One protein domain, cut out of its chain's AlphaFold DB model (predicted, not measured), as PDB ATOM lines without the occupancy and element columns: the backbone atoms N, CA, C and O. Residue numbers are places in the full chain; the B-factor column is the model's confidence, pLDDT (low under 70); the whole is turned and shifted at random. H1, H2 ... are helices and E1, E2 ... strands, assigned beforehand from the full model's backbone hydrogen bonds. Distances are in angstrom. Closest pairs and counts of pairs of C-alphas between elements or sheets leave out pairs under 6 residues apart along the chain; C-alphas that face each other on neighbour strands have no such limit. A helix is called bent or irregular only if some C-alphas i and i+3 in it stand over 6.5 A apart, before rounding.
ATOM      1  N   ALA A  78      52.474 134.185  36.682       55.69
ATOM      2  CA  ALA A  78      53.466 134.482  37.702       55.69
ATOM      3  C   ALA A  78      54.863 134.784  37.107       55.69
ATOM      4  O   ALA A  78      55.675 135.453  37.744       55.69
ATOM      5  N   ASP A  79      55.135 134.359  35.871       58.12
ATOM      6  CA  ASP A  79      56.386 134.583  35.134       58.12
ATOM      7  C   ASP A  79      56.378 135.846  34.264       58.12
ATOM      8  O   ASP A  79      57.349 136.127  33.555       58.12
ATOM      9  N   ALA A  80      55.288 136.613  34.319       66.44
ATOM     10  CA  ALA A  80      55.203 137.933  33.720       66.44
ATOM     11  C   ALA A  80      56.255 138.886  34.316       66.44
ATOM     12  O   ALA A  80      56.711 138.728  35.457       66.44
ATOM     13  N   ASP A  81      56.641 139.907  33.553       77.25
ATOM     14  CA  ASP A  81      57.560 140.922  34.055       77.25
ATOM     15  C   ASP A  81      56.817 141.822  35.050       77.25
ATOM     16  O   ASP A  81      55.793 142.420  34.728       77.25
ATOM     17  N   HIS A  82      57.336 141.911  36.275       84.88
ATOM     18  CA  HIS A  82      56.764 142.747  37.328       84.88
ATOM     19  C   HIS A  82      57.635 143.979  37.563       84.88
ATOM     20  O   HIS A  82      58.863 143.878  37.676       84.88
ATOM     21  N   ARG A  83      57.001 145.145  37.681       89.88
ATOM     22  CA  ARG A  83      57.663 146.408  38.032       89.88
ATOM     23  C   ARG A  83      56.898 147.146  39.121       89.88
ATOM     24  O   ARG A  83      55.679 147.036  39.218       89.88
ATOM     25  N   ILE A  84      57.625 147.908  39.926       89.81
ATOM     26  CA  ILE A  84      57.068 148.743  40.991       89.81
ATOM     27  C   ILE A  84      57.085 150.186  40.509       89.81
ATOM     28  O   ILE A  84      58.122 150.687  40.070       89.81
ATOM     29  N   GLU A  85      55.947 150.851  40.620       92.81
ATOM     30  CA  GLU A  85      55.771 152.268  40.340       92.81
ATOM     31  C   GLU A  85      55.431 152.986  41.647       92.81
ATOM     32  O   GLU A  85      54.536 152.561  42.381       92.81
ATOM     33  N   ILE A  86      56.157 154.061  41.954       91.81
ATOM     34  CA  ILE A  86      55.955 154.862  43.164       91.81
ATOM     35  C   ILE A  86      55.847 156.333  42.775       91.81
ATOM     36  O   ILE A  86      56.674 156.853  42.019       91.81
ATOM     37  N   GLY A  87      54.840 157.015  43.307       91.00
ATOM     38  CA  GLY A  87      54.646 158.450  43.118       91.00
ATOM     39  C   GLY A  87      54.076 159.119  44.367       91.00
ATOM     40  O   GLY A  87      53.529 158.431  45.223       91.00
ATOM     41  N   PRO A  88      54.201 160.449  44.497       89.94
ATOM     42  CA  PRO A  88      53.546 161.178  45.576       89.94
ATOM     43  C   PRO A  88      52.026 161.007  45.490       89.94
ATOM     44  O   PRO A  88      51.447 161.058  44.400       89.94
ATOM     45  N   HIS A  89      51.385 160.816  46.642       87.06
ATOM     46  CA  HIS A  89      49.932 160.717  46.695       87.06
ATOM     47  C   HIS A  89      49.278 162.039  46.254       87.06
ATOM     48  O   HIS A  89      49.729 163.121  46.632       87.06
ATOM     49  N   GLY A  90      48.211 161.958  45.454       81.62
ATOM     50  CA  GLY A  90      47.511 163.138  44.924       81.62
ATOM     51  C   GLY A  90      48.150 163.763  43.677       81.62
ATOM     52  O   GLY A  90      47.747 164.852  43.267       81.62
ATOM     53  N   GLY A  91      49.121 163.086  43.055       74.56
ATOM     54  CA  GLY A  91      49.628 163.463  41.735       74.56
ATOM     55  C   GLY A  91      48.522 163.480  40.671       74.56
ATOM     56  O   GLY A  91      47.522 162.764  40.777       74.56
ATOM     57  N   GLN A  92      48.696 164.299  39.629       70.00
ATOM     58  CA  GLN A  92      47.735 164.353  38.529       70.00
ATOM     59  C   GLN A  92      47.607 162.972  37.852       70.00
ATOM     60  O   GLN A  92      48.612 162.299  37.598       70.00
ATOM     61  N   PRO A  93      46.380 162.526  37.531       62.84
ATOM     62  CA  PRO A  93      46.197 161.311  36.753       62.84
ATOM     63  C   PRO A  93      46.902 161.460  35.397       62.84
ATOM     64  O   PRO A  93      46.691 162.441  34.691       62.84
ATOM     65  N   GLY A  94      47.751 160.492  35.046       63.03
ATOM     66  CA  GLY A  94      48.551 160.522  33.814       63.03
ATOM     67  C   GLY A  94      49.949 161.129  33.968       63.03
ATOM     68  O   GLY A  94      50.738 161.057  33.029       63.03
ATOM     69  N   THR A  95      50.304 161.674  35.137       69.44
ATOM     70  CA  THR A  95      51.703 162.005  35.431       69.44
ATOM     71  C   THR A  95      52.520 160.712  35.532       69.44
ATOM     72  O   THR A  95      52.076 159.770  36.201       69.44
ATOM     73  N   PRO A  96      53.696 160.630  34.883       70.06
ATOM     74  CA  PRO A  96      54.551 159.459  34.999       70.06
ATOM     75  C   PRO A  96      54.946 159.225  36.467       70.06
ATOM     76  O   PRO A  96      55.157 160.190  37.208       70.06
ATOM     77  N   PRO A  97      55.049 157.958  36.904       77.69
ATOM     78  CA  PRO A  97      55.501 157.640  38.251       77.69
ATOM     79  C   PRO A  97      56.898 158.218  38.495       77.69
ATOM     80  O   PRO A  97      57.788 158.124  37.649       77.69
ATOM     81  N   ALA A  98      57.093 158.809  39.672       82.00
ATOM     82  CA  ALA A  98      58.346 159.466  40.032       82.00
ATOM     83  C   ALA A  98      59.502 158.464  40.203       82.00
ATOM     84  O   ALA A  98      60.672 158.805  40.014       82.00
ATOM     85  N   VAL A  99      59.184 157.216  40.558       87.69
ATOM     86  CA  VAL A  99      60.141 156.113  40.639       87.69
ATOM     87  C   VAL A  99      59.554 154.876  39.974       87.69
ATOM     88  O   VAL A  99      58.447 154.456  40.296       87.69
ATOM     89  N   VAL A 100      60.340 154.263  39.087       90.94
ATOM     90  CA  VAL A 100      60.035 152.971  38.465       90.94
ATOM     91  C   VAL A 100      61.179 152.008  38.750       90.94
ATOM     92  O   VAL A 100      62.339 152.317  38.477       90.94
ATOM     93  N   LEU A 101      60.858 150.837  39.293       88.31
ATOM     94  CA  LEU A 101      61.813 149.773  39.602       88.31
ATOM     95  C   LEU A 101      61.432 148.513  38.815       88.31
ATOM     96  O   LEU A 101      60.268 148.124  38.844       88.31
ATOM     97  N   PRO A 102      62.374 147.852  38.117       85.19
ATOM     98  CA  PRO A 102      63.822 148.077  38.159       85.19
ATOM     99  C   PRO A 102      64.333 149.306  37.380       85.19
ATOM    100  O   PRO A 102      65.500 149.658  37.544       85.19
ATOM    101  N   GLY A 103      63.502 149.965  36.565       86.06
ATOM    102  CA  GLY A 103      63.911 151.136  35.779       86.06
ATOM    103  C   GLY A 103      65.079 150.813  34.841       86.06
ATOM    104  O   GLY A 103      65.025 149.839  34.092       86.06
ATOM    105  N   GLU A 104      66.161 151.592  34.914       84.19
ATOM    106  CA  GLU A 104      67.380 151.388  34.109       84.19
ATOM    107  C   GLU A 104      68.321 150.294  34.648       84.19
ATOM    108  O   GLU A 104      69.335 149.970  34.022       84.19
ATOM    109  N   LEU A 105      68.026 149.716  35.819       80.88
ATOM    110  CA  LEU A 105      68.877 148.691  36.419       80.88
ATOM    111  C   LEU A 105      68.932 147.440  35.529       80.88
ATOM    112  O   LEU A 105      67.953 147.046  34.895       80.88
ATOM    113  N   ARG A 106      70.088 146.765  35.528       78.44
ATOM    114  CA  ARG A 106      70.338 145.538  34.751       78.44
ATOM    115  C   ARG A 106      70.872 144.403  35.629       78.44
ATOM    116  O   ARG A 106      71.283 144.620  36.771       78.44
ATOM    117  N   GLY A 107      70.853 143.187  35.081       77.19
ATOM    118  CA  GLY A 107      71.377 141.980  35.728       77.19
ATOM    119  C   GLY A 107      70.652 141.626  37.029       77.19
ATOM    120  O   GLY A 107      69.444 141.834  37.158       77.19
ATOM    121  N   GLU A 108      71.401 141.129  38.014       76.19
ATOM    122  CA  GLU A 108      70.857 140.672  39.302       76.19
ATOM    123  C   GLU A 108      70.123 141.760  40.086       76.19
ATOM    124  O   GLU A 108      69.123 141.485  40.743       76.19
ATOM    125  N   ARG A 109      70.565 143.019  40.000       75.69
ATOM    126  CA  ARG A 109      69.874 144.129  40.678       75.69
ATOM    127  C   ARG A 109      68.464 144.313  40.133       75.69
ATOM    128  O   ARG A 109      67.532 144.495  40.908       75.69
ATOM    129  N   ALA A 110      68.309 144.234  38.814       78.81
ATOM    130  CA  ALA A 110      66.999 144.288  38.184       78.81
ATOM    131  C   ALA A 110      66.160 143.057  38.536       78.81
ATOM    132  O   ALA A 110      64.987 143.187  38.868       78.81
ATOM    133  N   ALA A 111      66.774 141.869  38.511       76.62
ATOM    134  CA  ALA A 111      66.106 140.619  38.856       76.62
ATOM    135  C   ALA A 111      65.565 140.631  40.295       76.62
ATOM    136  O   ALA A 111      64.421 140.247  40.511       76.62
ATOM    137  N   ARG A 112      66.333 141.150  41.263       81.06
ATOM    138  CA  ARG A 112      65.887 141.313  42.658       81.06
ATOM    139  C   ARG A 112      64.644 142.188  42.772       81.06
ATOM    140  O   ARG A 112      63.693 141.791  43.434       81.06
ATOM    141  N   TRP A 113      64.618 143.333  42.089       85.81
ATOM    142  CA  TRP A 113      63.440 144.207  42.084       85.81
ATOM    143  C   TRP A 113      62.219 143.547  41.445       85.81
ATOM    144  O   TRP A 113      61.126 143.668  41.988       85.81
ATOM    145  N   ARG A 114      62.393 142.801  40.347       85.00
ATOM    146  CA  ARG A 114      61.294 142.033  39.734       85.00
ATOM    147  C   ARG A 114      60.764 140.947  40.669       85.00
ATOM    148  O   ARG A 114      59.556 140.781  40.779       85.00
ATOM    149  N   ARG A 115      61.651 140.232  41.373       81.44
ATOM    150  CA  ARG A 115      61.252 139.211  42.354       81.44
ATOM    151  C   ARG A 115      60.508 139.825  43.542       81.44
ATOM    152  O   ARG A 115      59.507 139.267  43.966       81.44
ATOM    153  N   LEU A 116      60.949 140.985  44.029       84.56
ATOM    154  CA  LEU A 116      60.247 141.718  45.084       84.56
ATOM    155  C   LEU A 116      58.860 142.181  44.618       84.56
ATOM    156  O   LEU A 116      57.884 142.016  45.338       84.56
ATOM    157  N   ALA A 117      58.766 142.709  43.397       87.62
ATOM    158  CA  ALA A 117      57.497 143.098  42.789       87.62
ATOM    159  C   ALA A 117      56.537 141.902  42.672       87.62
ATOM    160  O   ALA A 117      55.372 142.010  43.044       87.62
ATOM    161  N   ARG A 118      57.045 140.742  42.228       82.00
ATOM    162  CA  ARG A 118      56.294 139.478  42.190       82.00
ATOM    163  C   ARG A 118      55.841 139.053  43.588       82.00
ATOM    164  O   ARG A 118      54.683 138.701  43.733       82.00
ATOM    165  N   ALA A 119      56.710 139.133  44.598       81.12
ATOM    166  CA  ALA A 119      56.373 138.771  45.976       81.12
ATOM    167  C   ALA A 119      55.231 139.633  46.538       81.12
ATOM    168  O   ALA A 119      54.289 139.095  47.112       81.12
ATOM    169  N   ILE A 120      55.269 140.950  46.298       83.50
ATOM    170  CA  ILE A 120      54.184 141.871  46.677       83.50
ATOM    171  C   ILE A 120      52.878 141.500  45.956       83.50
ATOM    172  O   ILE A 120      51.816 141.532  46.570       83.50
ATOM    173  N   ALA A 121      52.947 141.125  44.675       81.12
ATOM    174  CA  ALA A 121      51.775 140.728  43.895       81.12
ATOM    175  C   ALA A 121      51.203 139.353  44.294       81.12
ATOM    176  O   ALA A 121      49.999 139.155  44.212       81.12
ATOM    177  N   SER A 122      52.040 138.395  44.707       72.69
ATOM    178  CA  SER A 122      51.620 137.020  45.027       72.69
ATOM    179  C   SER A 122      51.190 136.811  46.479       72.69
ATOM    180  O   SER A 122      50.574 135.796  46.797       72.69
ATOM    181  N   ALA A 123      51.533 137.737  47.376       62.44
ATOM    182  CA  ALA A 123      51.260 137.616  48.805       62.44
ATOM    183  C   ALA A 123      49.780 137.863  49.188       62.44
ATOM    184  O   ALA A 123      49.458 137.991  50.363       62.44
ATOM    185  N   GLU A 124      48.845 137.824  48.228       51.88
ATOM    186  CA  GLU A 124      47.398 137.720  48.499       51.88
ATOM    187  C   GLU A 124      47.029 136.505  49.371       51.88
ATOM    188  O   GLU A 124      45.993 136.512  50.028       51.88
ATOM    189  N   THR A 125      47.876 135.474  49.421       44.16
ATOM    190  CA  THR A 125      47.641 134.267  50.234       44.16
ATOM    191  C   THR A 125      48.087 134.396  51.699       44.16
ATOM    192  O   THR A 125      47.633 133.615  52.532       44.16
ATOM    193  N   ALA A 126      48.919 135.393  52.030       53.56
ATOM    194  CA  ALA A 126      49.381 135.717  53.382       53.56
ATOM    195  C   ALA A 126      49.415 137.247  53.529       53.56
ATOM    196  O   ALA A 126      50.425 137.911  53.303       53.56
ATOM    197  N   GLU A 127      48.249 137.811  53.831       58.88
ATOM    198  CA  GLU A 127      47.928 139.225  53.634       58.88
ATOM    199  C   GLU A 127      48.841 140.221  54.386       58.88
ATOM    200  O   GLU A 127      49.037 141.349  53.922       58.88
ATOM    201  N   GLU A 128      49.425 139.790  55.508       62.19
ATOM    202  CA  GLU A 128      50.388 140.551  56.319       62.19
ATOM    203  C   GLU A 128      51.744 140.728  55.613       62.19
ATOM    204  O   GLU A 128      52.269 141.842  55.556       62.19
ATOM    205  N   ASP A 129      52.274 139.681  54.973       66.31
ATOM    206  CA  ASP A 129      53.610 139.709  54.360       66.31
ATOM    207  C   ASP A 129      53.663 140.660  53.149       66.31
ATOM    208  O   ASP A 129      54.650 141.371  52.926       66.31
ATOM    209  N   ALA A 130      52.574 140.719  52.372       68.56
ATOM    210  CA  ALA A 130      52.435 141.647  51.247       68.56
ATOM    211  C   ALA A 130      52.504 143.108  51.713       68.56
ATOM    212  O   ALA A 130      53.130 143.959  51.070       68.56
ATOM    213  N   ALA A 131      51.819 143.390  52.824       72.88
ATOM    214  CA  ALA A 131      51.681 144.726  53.371       72.88
ATOM    215  C   ALA A 131      53.024 145.234  53.906       72.88
ATOM    216  O   ALA A 131      53.420 146.356  53.587       72.88
ATOM    217  N   ASP A 132      53.768 144.391  54.618       81.75
ATOM    218  CA  ASP A 132      55.077 144.748  55.163       81.75
ATOM    219  C   ASP A 132      56.105 145.028  54.062       81.75
ATOM    220  O   ASP A 132      56.826 146.033  54.111       81.75
ATOM    221  N   LEU A 133      56.140 144.194  53.017       83.88
ATOM    222  CA  LEU A 133      57.029 144.404  51.873       83.88
ATOM    223  C   LEU A 133      56.697 145.704  51.131       83.88
ATOM    224  O   LEU A 133      57.598 146.491  50.821       83.88
ATOM    225  N   ALA A 134      55.414 145.963  50.871       85.50
ATOM    226  CA  ALA A 134      54.976 147.188  50.212       85.50
ATOM    227  C   ALA A 134      55.272 148.435  51.065       85.50
ATOM    228  O   ALA A 134      55.782 149.434  50.548       85.50
ATOM    229  N   ALA A 135      55.026 148.369  52.377       86.88
ATOM    230  CA  ALA A 135      55.320 149.451  53.311       86.88
ATOM    231  C   ALA A 135      56.825 149.746  53.388       86.88
ATOM    232  O   ALA A 135      57.222 150.913  53.343       86.88
ATOM    233  N   ALA A 136      57.676 148.716  53.425       87.50
ATOM    234  CA  ALA A 136      59.130 148.870  53.441       87.50
ATOM    235  C   ALA A 136      59.662 149.530  52.155       87.50
ATOM    236  O   ALA A 136      60.492 150.442  52.217       87.50
ATOM    237  N   VAL A 137      59.152 149.119  50.987       88.69
ATOM    238  CA  VAL A 137      59.520 149.724  49.694       88.69
ATOM    239  C   VAL A 137      59.083 151.188  49.622       88.69
ATOM    240  O   VAL A 137      59.863 152.052  49.213       88.69
ATOM    241  N   ALA A 138      57.862 151.491  50.058       86.69
ATOM    242  CA  ALA A 138      57.366 152.858  50.111       86.69
ATOM    243  C   ALA A 138      58.165 153.728  51.096       86.69
ATOM    244  O   ALA A 138      58.532 154.855  50.760       86.69
ATOM    245  N   ALA A 139      58.527 153.195  52.265       86.12
ATOM    246  CA  ALA A 139      59.312 153.910  53.267       86.12
ATOM    247  C   ALA A 139      60.698 154.328  52.753       86.12
ATOM    248  O   ALA A 139      61.159 155.430  53.062       86.12
ATOM    249  N   TRP A 140      61.339 153.487  51.933       88.88
ATOM    250  CA  TRP A 140      62.584 153.841  51.243       88.88
ATOM    251  C   TRP A 140      62.402 155.040  50.296       88.88
ATOM    252  O   TRP A 140      63.292 155.883  50.176       88.88
ATOM    253  N   SER A 141      61.241 155.147  49.643       86.81
ATOM    254  CA  SER A 141      60.977 156.193  48.650       86.81
ATOM    255  C   SER A 141      60.745 157.585  49.249       86.81
ATOM    256  O   SER A 141      61.007 158.573  48.567       86.81
ATOM    257  N   PHE A 142      60.337 157.694  50.519       86.94
ATOM    258  CA  PHE A 142      60.004 158.981  51.146       86.94
ATOM    259  C   PHE A 142      61.154 159.988  51.111       86.94
ATOM    260  O   PHE A 142      60.974 161.131  50.698       86.94
ATOM    261  N   ALA A 143      62.363 159.552  51.476       85.19
ATOM    262  CA  ALA A 143      63.542 160.418  51.450       85.19
ATOM    263  C   ALA A 143      63.911 160.851  50.021       85.19
ATOM    264  O   ALA A 143      64.401 161.955  49.812       85.19
ATOM    265  N   ARG A 144      63.651 159.989  49.031       84.88
ATOM    266  CA  ARG A 144      63.929 160.260  47.617       84.88
ATOM    267  C   ARG A 144      62.910 161.218  46.998       84.88
ATOM    268  O   ARG A 144      63.279 162.004  46.134       84.88
ATOM    269  N   LEU A 145      61.649 161.126  47.413       85.69
ATOM    270  CA  LEU A 145      60.545 161.935  46.894       85.69
ATOM    271  C   LEU A 145      60.309 163.220  47.696       85.69
ATOM    272  O   LEU A 145      59.570 164.089  47.243       85.69
ATOM    273  N   GLY A 146      60.922 163.350  48.876       85.50
ATOM    274  CA  GLY A 146      60.714 164.494  49.764       85.50
ATOM    275  C   GLY A 146      59.295 164.565  50.338       85.50
ATOM    276  O   GLY A 146      58.869 165.631  50.771       85.50
ATOM    277  N   CYS A 147      58.555 163.453  50.341       88.12
ATOM    278  CA  CYS A 147      57.198 163.367  50.873       88.12
ATOM    279  C   CYS A 147      57.044 162.155  51.797       88.12
ATOM    280  O   CYS A 147      57.788 161.182  51.702       88.12
ATOM    281  N   ALA A 148      56.065 162.219  52.697       89.12
ATOM    282  CA  ALA A 148      55.738 161.156  53.647       89.12
ATOM    283  C   ALA A 148      54.464 160.385  53.255       89.12
ATOM    284  O   ALA A 148      53.919 159.655  54.074       89.12
ATOM    285  N   ASP A 149      53.959 160.584  52.037       91.56
ATOM    286  CA  ASP A 149      52.702 160.020  51.543       91.56
ATOM    287  C   ASP A 149      52.849 159.702  50.051       91.56
ATOM    288  O   ASP A 149      53.101 160.594  49.232       91.56
ATOM    289  N   VAL A 150      52.772 158.415  49.714       91.50
ATOM    290  CA  VAL A 150      53.055 157.897  48.372       91.50
ATOM    291  C   VAL A 150      52.019 156.869  47.953       91.50
ATOM    292  O   VAL A 150      51.526 156.086  48.762       91.50
ATOM    293  N   ASP A 151      51.744 156.830  46.658       91.25
ATOM    294  CA  ASP A 151      51.048 155.729  46.017       91.25
ATOM    295  C   ASP A 151      52.087 154.736  45.484       91.25
ATOM    296  O   ASP A 151      52.977 155.104  44.713       91.25
ATOM    297  N   LEU A 152      51.955 153.471  45.878       91.19
ATOM    298  CA  LEU A 152      52.731 152.341  45.380       91.19
ATOM    299  C   LEU A 152      51.830 151.452  44.526       91.19
ATOM    300  O   LEU A 152      50.727 151.078  44.931       91.19
ATOM    301  N   ARG A 153      52.309 151.090  43.337       90.81
ATOM    302  CA  ARG A 153      51.618 150.187  42.414       90.81
ATOM    303  C   ARG A 153      52.579 149.120  41.921       90.81
ATOM    304  O   ARG A 153      53.735 149.418  41.631       90.81
ATOM    305  N   VAL A 154      52.092 147.892  41.794       89.31
ATOM    306  CA  VAL A 154      52.805 146.838  41.070       89.31
ATOM    307  C   VAL A 154      52.096 146.616  39.747       89.31
ATOM    308  O   VAL A 154      50.892 146.347  39.709       89.31
ATOM    309  N   MET A 155      52.862 146.746  38.671       88.19
ATOM    310  CA  MET A 155      52.409 146.492  37.313       88.19
ATOM    311  C   MET A 155      52.977 145.160  36.836       88.19
ATOM    312  O   MET A 155      54.148 144.853  37.081       88.19
ATOM    313  N   ARG A 156      52.139 144.398  36.144       85.88
ATOM    314  CA  ARG A 156      52.448 143.130  35.500       85.88
ATOM    315  C   ARG A 156      52.345 143.315  33.991       85.88
ATOM    316  O   ARG A 156      51.286 143.664  33.483       85.88
ATOM    317  N   SER A 157      53.437 143.057  33.287       81.50
ATOM    318  CA  SER A 157      53.490 143.048  31.826       81.50
ATOM    319  C   SER A 157      53.565 141.595  31.368       81.50
ATOM    320  O   SER A 157      54.558 140.909  31.634       81.50
ATOM    321  N   ALA A 158      52.515 141.098  30.708       68.81
ATOM    322  CA  ALA A 158      52.542 139.752  30.141       68.81
ATOM    323  C   ALA A 158      53.707 139.624  29.148       68.81
ATOM    324  O   ALA A 158      53.973 140.519  28.352       68.81
ATOM    325  N   ARG A 159      54.453 138.522  29.174       62.88
ATOM    326  CA  ARG A 159      55.509 138.348  28.173       62.88
ATOM    327  C   ARG A 159      54.836 138.098  26.818       62.88
ATOM    328  O   ARG A 159      53.970 137.226  26.773       62.88
ATOM    329  N   PRO A 160      55.204 138.813  25.736       58.34
ATOM    330  CA  PRO A 160      54.575 138.577  24.444       58.34
ATOM    331  C   PRO A 160      54.814 137.123  24.042       58.34
ATOM    332  O   PRO A 160      55.937 136.612  24.179       58.34
ATOM    333  N   GLY A 161      53.764 136.449  23.571       56.56
ATOM    334  CA  GLY A 161      53.896 135.107  23.026       56.56
ATOM    335  C   GLY A 161      54.943 135.081  21.910       56.56
ATOM    336  O   GLY A 161      55.179 136.074  21.226       56.56
ATOM    337  N   ARG A 162      55.580 133.927  21.675       55.47
ATOM    338  CA  ARG A 162      56.636 133.783  20.648       55.47
ATOM    339  C   ARG A 162      56.178 134.186  19.232       55.47
ATOM    340  O   ARG A 162      57.022 134.441  18.379       55.47
ATOM    341  N   ALA A 170      49.438 144.562  27.172       67.38
ATOM    342  CA  ALA A 170      48.825 145.484  28.114       67.38
ATOM    343  C   ALA A 170      49.455 145.312  29.504       67.38
ATOM    344  O   ALA A 170      49.592 144.195  30.006       67.38
ATOM    345  N   ASP A 171      49.822 146.431  30.125       78.62
ATOM    346  CA  ASP A 171      50.247 146.446  31.517       78.62
ATOM    347  C   ASP A 171      49.027 146.363  32.432       78.62
ATOM    348  O   ASP A 171      48.146 147.223  32.413       78.62
ATOM    349  N   GLU A 172      49.000 145.342  33.273       83.12
ATOM    350  CA  GLU A 172      47.948 145.113  34.249       83.12
ATOM    351  C   GLU A 172      48.405 145.577  35.632       83.12
ATOM    352  O   GLU A 172      49.538 145.336  36.049       83.12
ATOM    353  N   ARG A 173      47.524 146.243  36.379       85.75
ATOM    354  CA  ARG A 173      47.801 146.615  37.768       85.75
ATOM    355  C   ARG A 173      47.376 145.482  38.692       85.75
ATOM    356  O   ARG A 173      46.185 145.282  38.888       85.75
ATOM    357  N   VAL A 174      48.349 144.807  39.294       85.38
ATOM    358  CA  VAL A 174      48.111 143.653  40.182       85.38
ATOM    359  C   VAL A 174      48.107 144.018  41.663       85.38
ATOM    360  O   VAL A 174      47.557 143.291  42.474       85.38
ATOM    361  N   PHE A 175      48.695 145.157  42.032       86.19
ATOM    362  CA  PHE A 175      48.662 145.655  43.406       86.19
ATOM    363  C   PHE A 175      48.630 147.179  43.422       86.19
ATOM    364  O   PHE A 175      49.301 147.833  42.615       86.19
ATOM    365  N   ALA A 176      47.885 147.750  44.366       89.00
ATOM    366  CA  ALA A 176      47.888 149.178  44.636       89.00
ATOM    367  C   ALA A 176      47.683 149.453  46.124       89.00
ATOM    368  O   ALA A 176      46.756 148.942  46.751       89.00
ATOM    369  N   ALA A 177      48.523 150.317  46.680       89.75
ATOM    370  CA  ALA A 177      48.359 150.809  48.034       89.75
ATOM    371  C   ALA A 177      48.845 152.249  48.138       89.75
ATOM    372  O   ALA A 177      49.812 152.647  47.489       89.75
ATOM    373  N   ARG A 178      48.196 153.019  49.003       91.50
ATOM    374  CA  ARG A 178      48.731 154.275  49.511       91.50
ATOM    375  C   ARG A 178      49.483 153.975  50.795       91.50
ATOM    376  O   ARG A 178      48.946 153.321  51.685       91.50
ATOM    377  N   VAL A 179      50.704 154.470  50.908       89.62
ATOM    378  CA  VAL A 179      51.510 154.337  52.118       89.62
ATOM    379  C   VAL A 179      51.858 155.723  52.622       89.62
ATOM    380  O   VAL A 179      52.445 156.527  51.900       89.62
ATOM    381  N   ARG A 180      51.523 155.989  53.883       92.06
ATOM    382  CA  ARG A 180      51.833 157.257  54.547       92.06
ATOM    383  C   ARG A 180      52.560 157.037  55.864       92.06
ATOM    384  O   ARG A 180      52.295 156.056  56.555       92.06
ATOM    385  N   ARG A 181      53.433 157.968  56.235       88.25
ATOM    386  CA  ARG A 181      54.061 158.027  57.556       88.25
ATOM    387  C   ARG A 181      53.322 159.032  58.433       88.25
ATOM    388  O   ARG A 181      53.202 160.199  58.065       88.25
ATOM    389  N   VAL A 182      52.847 158.584  59.590       89.12
ATOM    390  CA  VAL A 182      52.163 159.410  60.594       89.12
ATOM    391  C   VAL A 182      52.796 159.109  61.945       89.12
ATOM    392  O   VAL A 182      52.828 157.956  62.341       89.12
ATOM    393  N   ALA A 183      53.321 160.127  62.636       85.06
ATOM    394  CA  ALA A 183      53.974 159.960  63.944       85.06
ATOM    395  C   ALA A 183      55.031 158.826  63.978       85.06
ATOM    396  O   ALA A 183      55.075 158.043  64.917       85.06
ATOM    397  N   ASP A 184      55.855 158.738  62.927       81.19
ATOM    398  CA  ASP A 184      56.863 157.685  62.689       81.19
ATOM    399  C   ASP A 184      56.338 156.256  62.470       81.19
ATOM    400  O   ASP A 184      57.124 155.348  62.191       81.19
ATOM    401  N   GLU A 185      55.023 156.063  62.443       83.19
ATOM    402  CA  GLU A 185      54.389 154.803  62.065       83.19
ATOM    403  C   GLU A 185      54.040 154.785  60.570       83.19
ATOM    404  O   GLU A 185      53.687 155.805  59.966       83.19
ATOM    405  N   LEU A 186      54.162 153.611  59.942       85.94
ATOM    406  CA  LEU A 186      53.779 153.395  58.547       85.94
ATOM    407  C   LEU A 186      52.337 152.899  58.487       85.94
ATOM    408  O   LEU A 186      52.004 151.860  59.043       85.94
ATOM    409  N   HIS A 187      51.496 153.624  57.759       85.19
ATOM    410  CA  HIS A 187      50.120 153.233  57.494       85.19
ATOM    411  C   HIS A 187      49.997 152.832  56.031       85.19
ATOM    412  O   HIS A 187      50.184 153.668  55.142       85.19
ATOM    413  N   LEU A 188      49.643 151.572  55.794       85.31
ATOM    414  CA  LEU A 188      49.314 151.058  54.474       85.31
ATOM    415  C   LEU A 188      47.794 151.033  54.296       85.31
ATOM    416  O   LEU A 188      47.065 150.439  55.085       85.31
ATOM    417  N   LEU A 189      47.319 151.690  53.246       84.75
ATOM    418  CA  LEU A 189      45.922 151.748  52.842       84.75
ATOM    419  C   LEU A 189      45.822 151.066  51.478       84.75
ATOM    420  O   LEU A 189      46.196 151.657  50.462       84.75
ATOM    421  N   LYS A 190      45.362 149.812  51.449       81.00
ATOM    422  CA  LYS A 190      45.147 149.103  50.185       81.00
ATOM    423  C   LYS A 190      44.111 149.852  49.355       81.00
ATOM    424  O   LYS A 190      43.062 150.256  49.853       81.00
ATOM    425  N   VAL A 191      44.429 150.045  48.084       78.00
ATOM    426  CA  VAL A 191      43.493 150.568  47.099       78.00
ATOM    427  C   VAL A 191      43.037 149.354  46.314       78.00
ATOM    428  O   VAL A 191      43.716 148.942  45.377       78.00
TER     429      VAL A 191
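This is residues 78 to 162 and 170 to 191 of the 208 residues of an uncharacterized protein of Planctomycetia bacterium (UniProt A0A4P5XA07). One twisted sheet of five strands has two helices, H1 and H2, packed over one face, while no named helix covers the other. The helices form a V, meeting where H1 ends and H2 begins; H1 runs across the strands, and H2 folds back over the same face of the sheet as the second arm of this helical hairpin. The printed part has 107 residues with two named helices and five named strands, in the order E1 E2 H1 H2 E3 E4 E5; the sheet runs E2 E1 E3 E4 E5, antiparallel throughout. The class is mixed, helices and strands, in two layers, helices on one face of a sheet. The whole is compact, with a radius of gyration of the C-alphas of 13.6 A, and elongated, spanning 50 by 31 by 26 A.

E1, residues 81 to 88, begins at C-alpha 81 (57.560, 140.922, 34.055) and is 23.6 A long. E2 is residues 99 to 101, 6.6 A. H1, residues 107 to 125, is 28.9 A long, with a kink of 26 degrees near residue 119; it is irregular, C-alphas 122 and 125 being 7.1 A apart. H2, residues 127 to 145, 26.8 A, begins at C-alpha 127 (47.928, 139.225, 53.634); it is irregular, but only just, with C-alphas 140 and 143 6.6 A apart. E3 is residues 149 to 157, 26.0 A. E4, residues 171 to 182, 31.9 A, bends by 58 degrees at residue 174. E5, residues 185 to 190, 16.1 A, ends at C-alpha 190 (45.147, 149.103, 50.185).

E2 and E5 are the edge strands. E2 and E1, a hairpin, have N 84 and O 101 within hydrogen-bond range at 2.9 A. E1 and E3 have N 85 and O 153 at 2.8 A, E3 and E4 have N 152 and O 177 at 2.8 A, and the hairpin E4 and E5 has N 180 and O 187 at 3.0 A. H1 and H2 are on the same face of the sheet. H1, at a height over the sheet of 8.0 A, runs across the strands, at 80 degrees to E1 on the local plane; its closest C-alphas to E1 are those of Arg 114 and His 82, 5.2 A apart. H2's closest C-alphas to E5 are those of Ala 135 and Leu 188, 6.3 A. H1, with residues 116 to 124 alone, touches residues 129 to 134 of H2; the closest C-alphas are those of Ala 123 and Ala 130, 4.9 A. Their tilt is steep, 44 degrees, opposite ways. E2, H1 H2 and E3 form a split strand-helix-strand unit, two strands running the same way with E1 between them, and its crossover is right-handed. The O i to N i+4 pairs within hydrogen-bond range are 13 of 15 in H1 and 12 of 15 in H2.

The two C-alphas farthest apart, those of Arg 162 and Ala 183, are 50.7 A apart. Residues 163 to 169 are not printed, and C-alphas 162 and 170 are 15.9 A apart across this cut, between E3 and E4. Of the links printed whole, none is long. The mean pLDDT of the printed part is 80.1; residues 78 to 80, 93 to 95, 123 to 130, 158 to 162 and 170 are under 70.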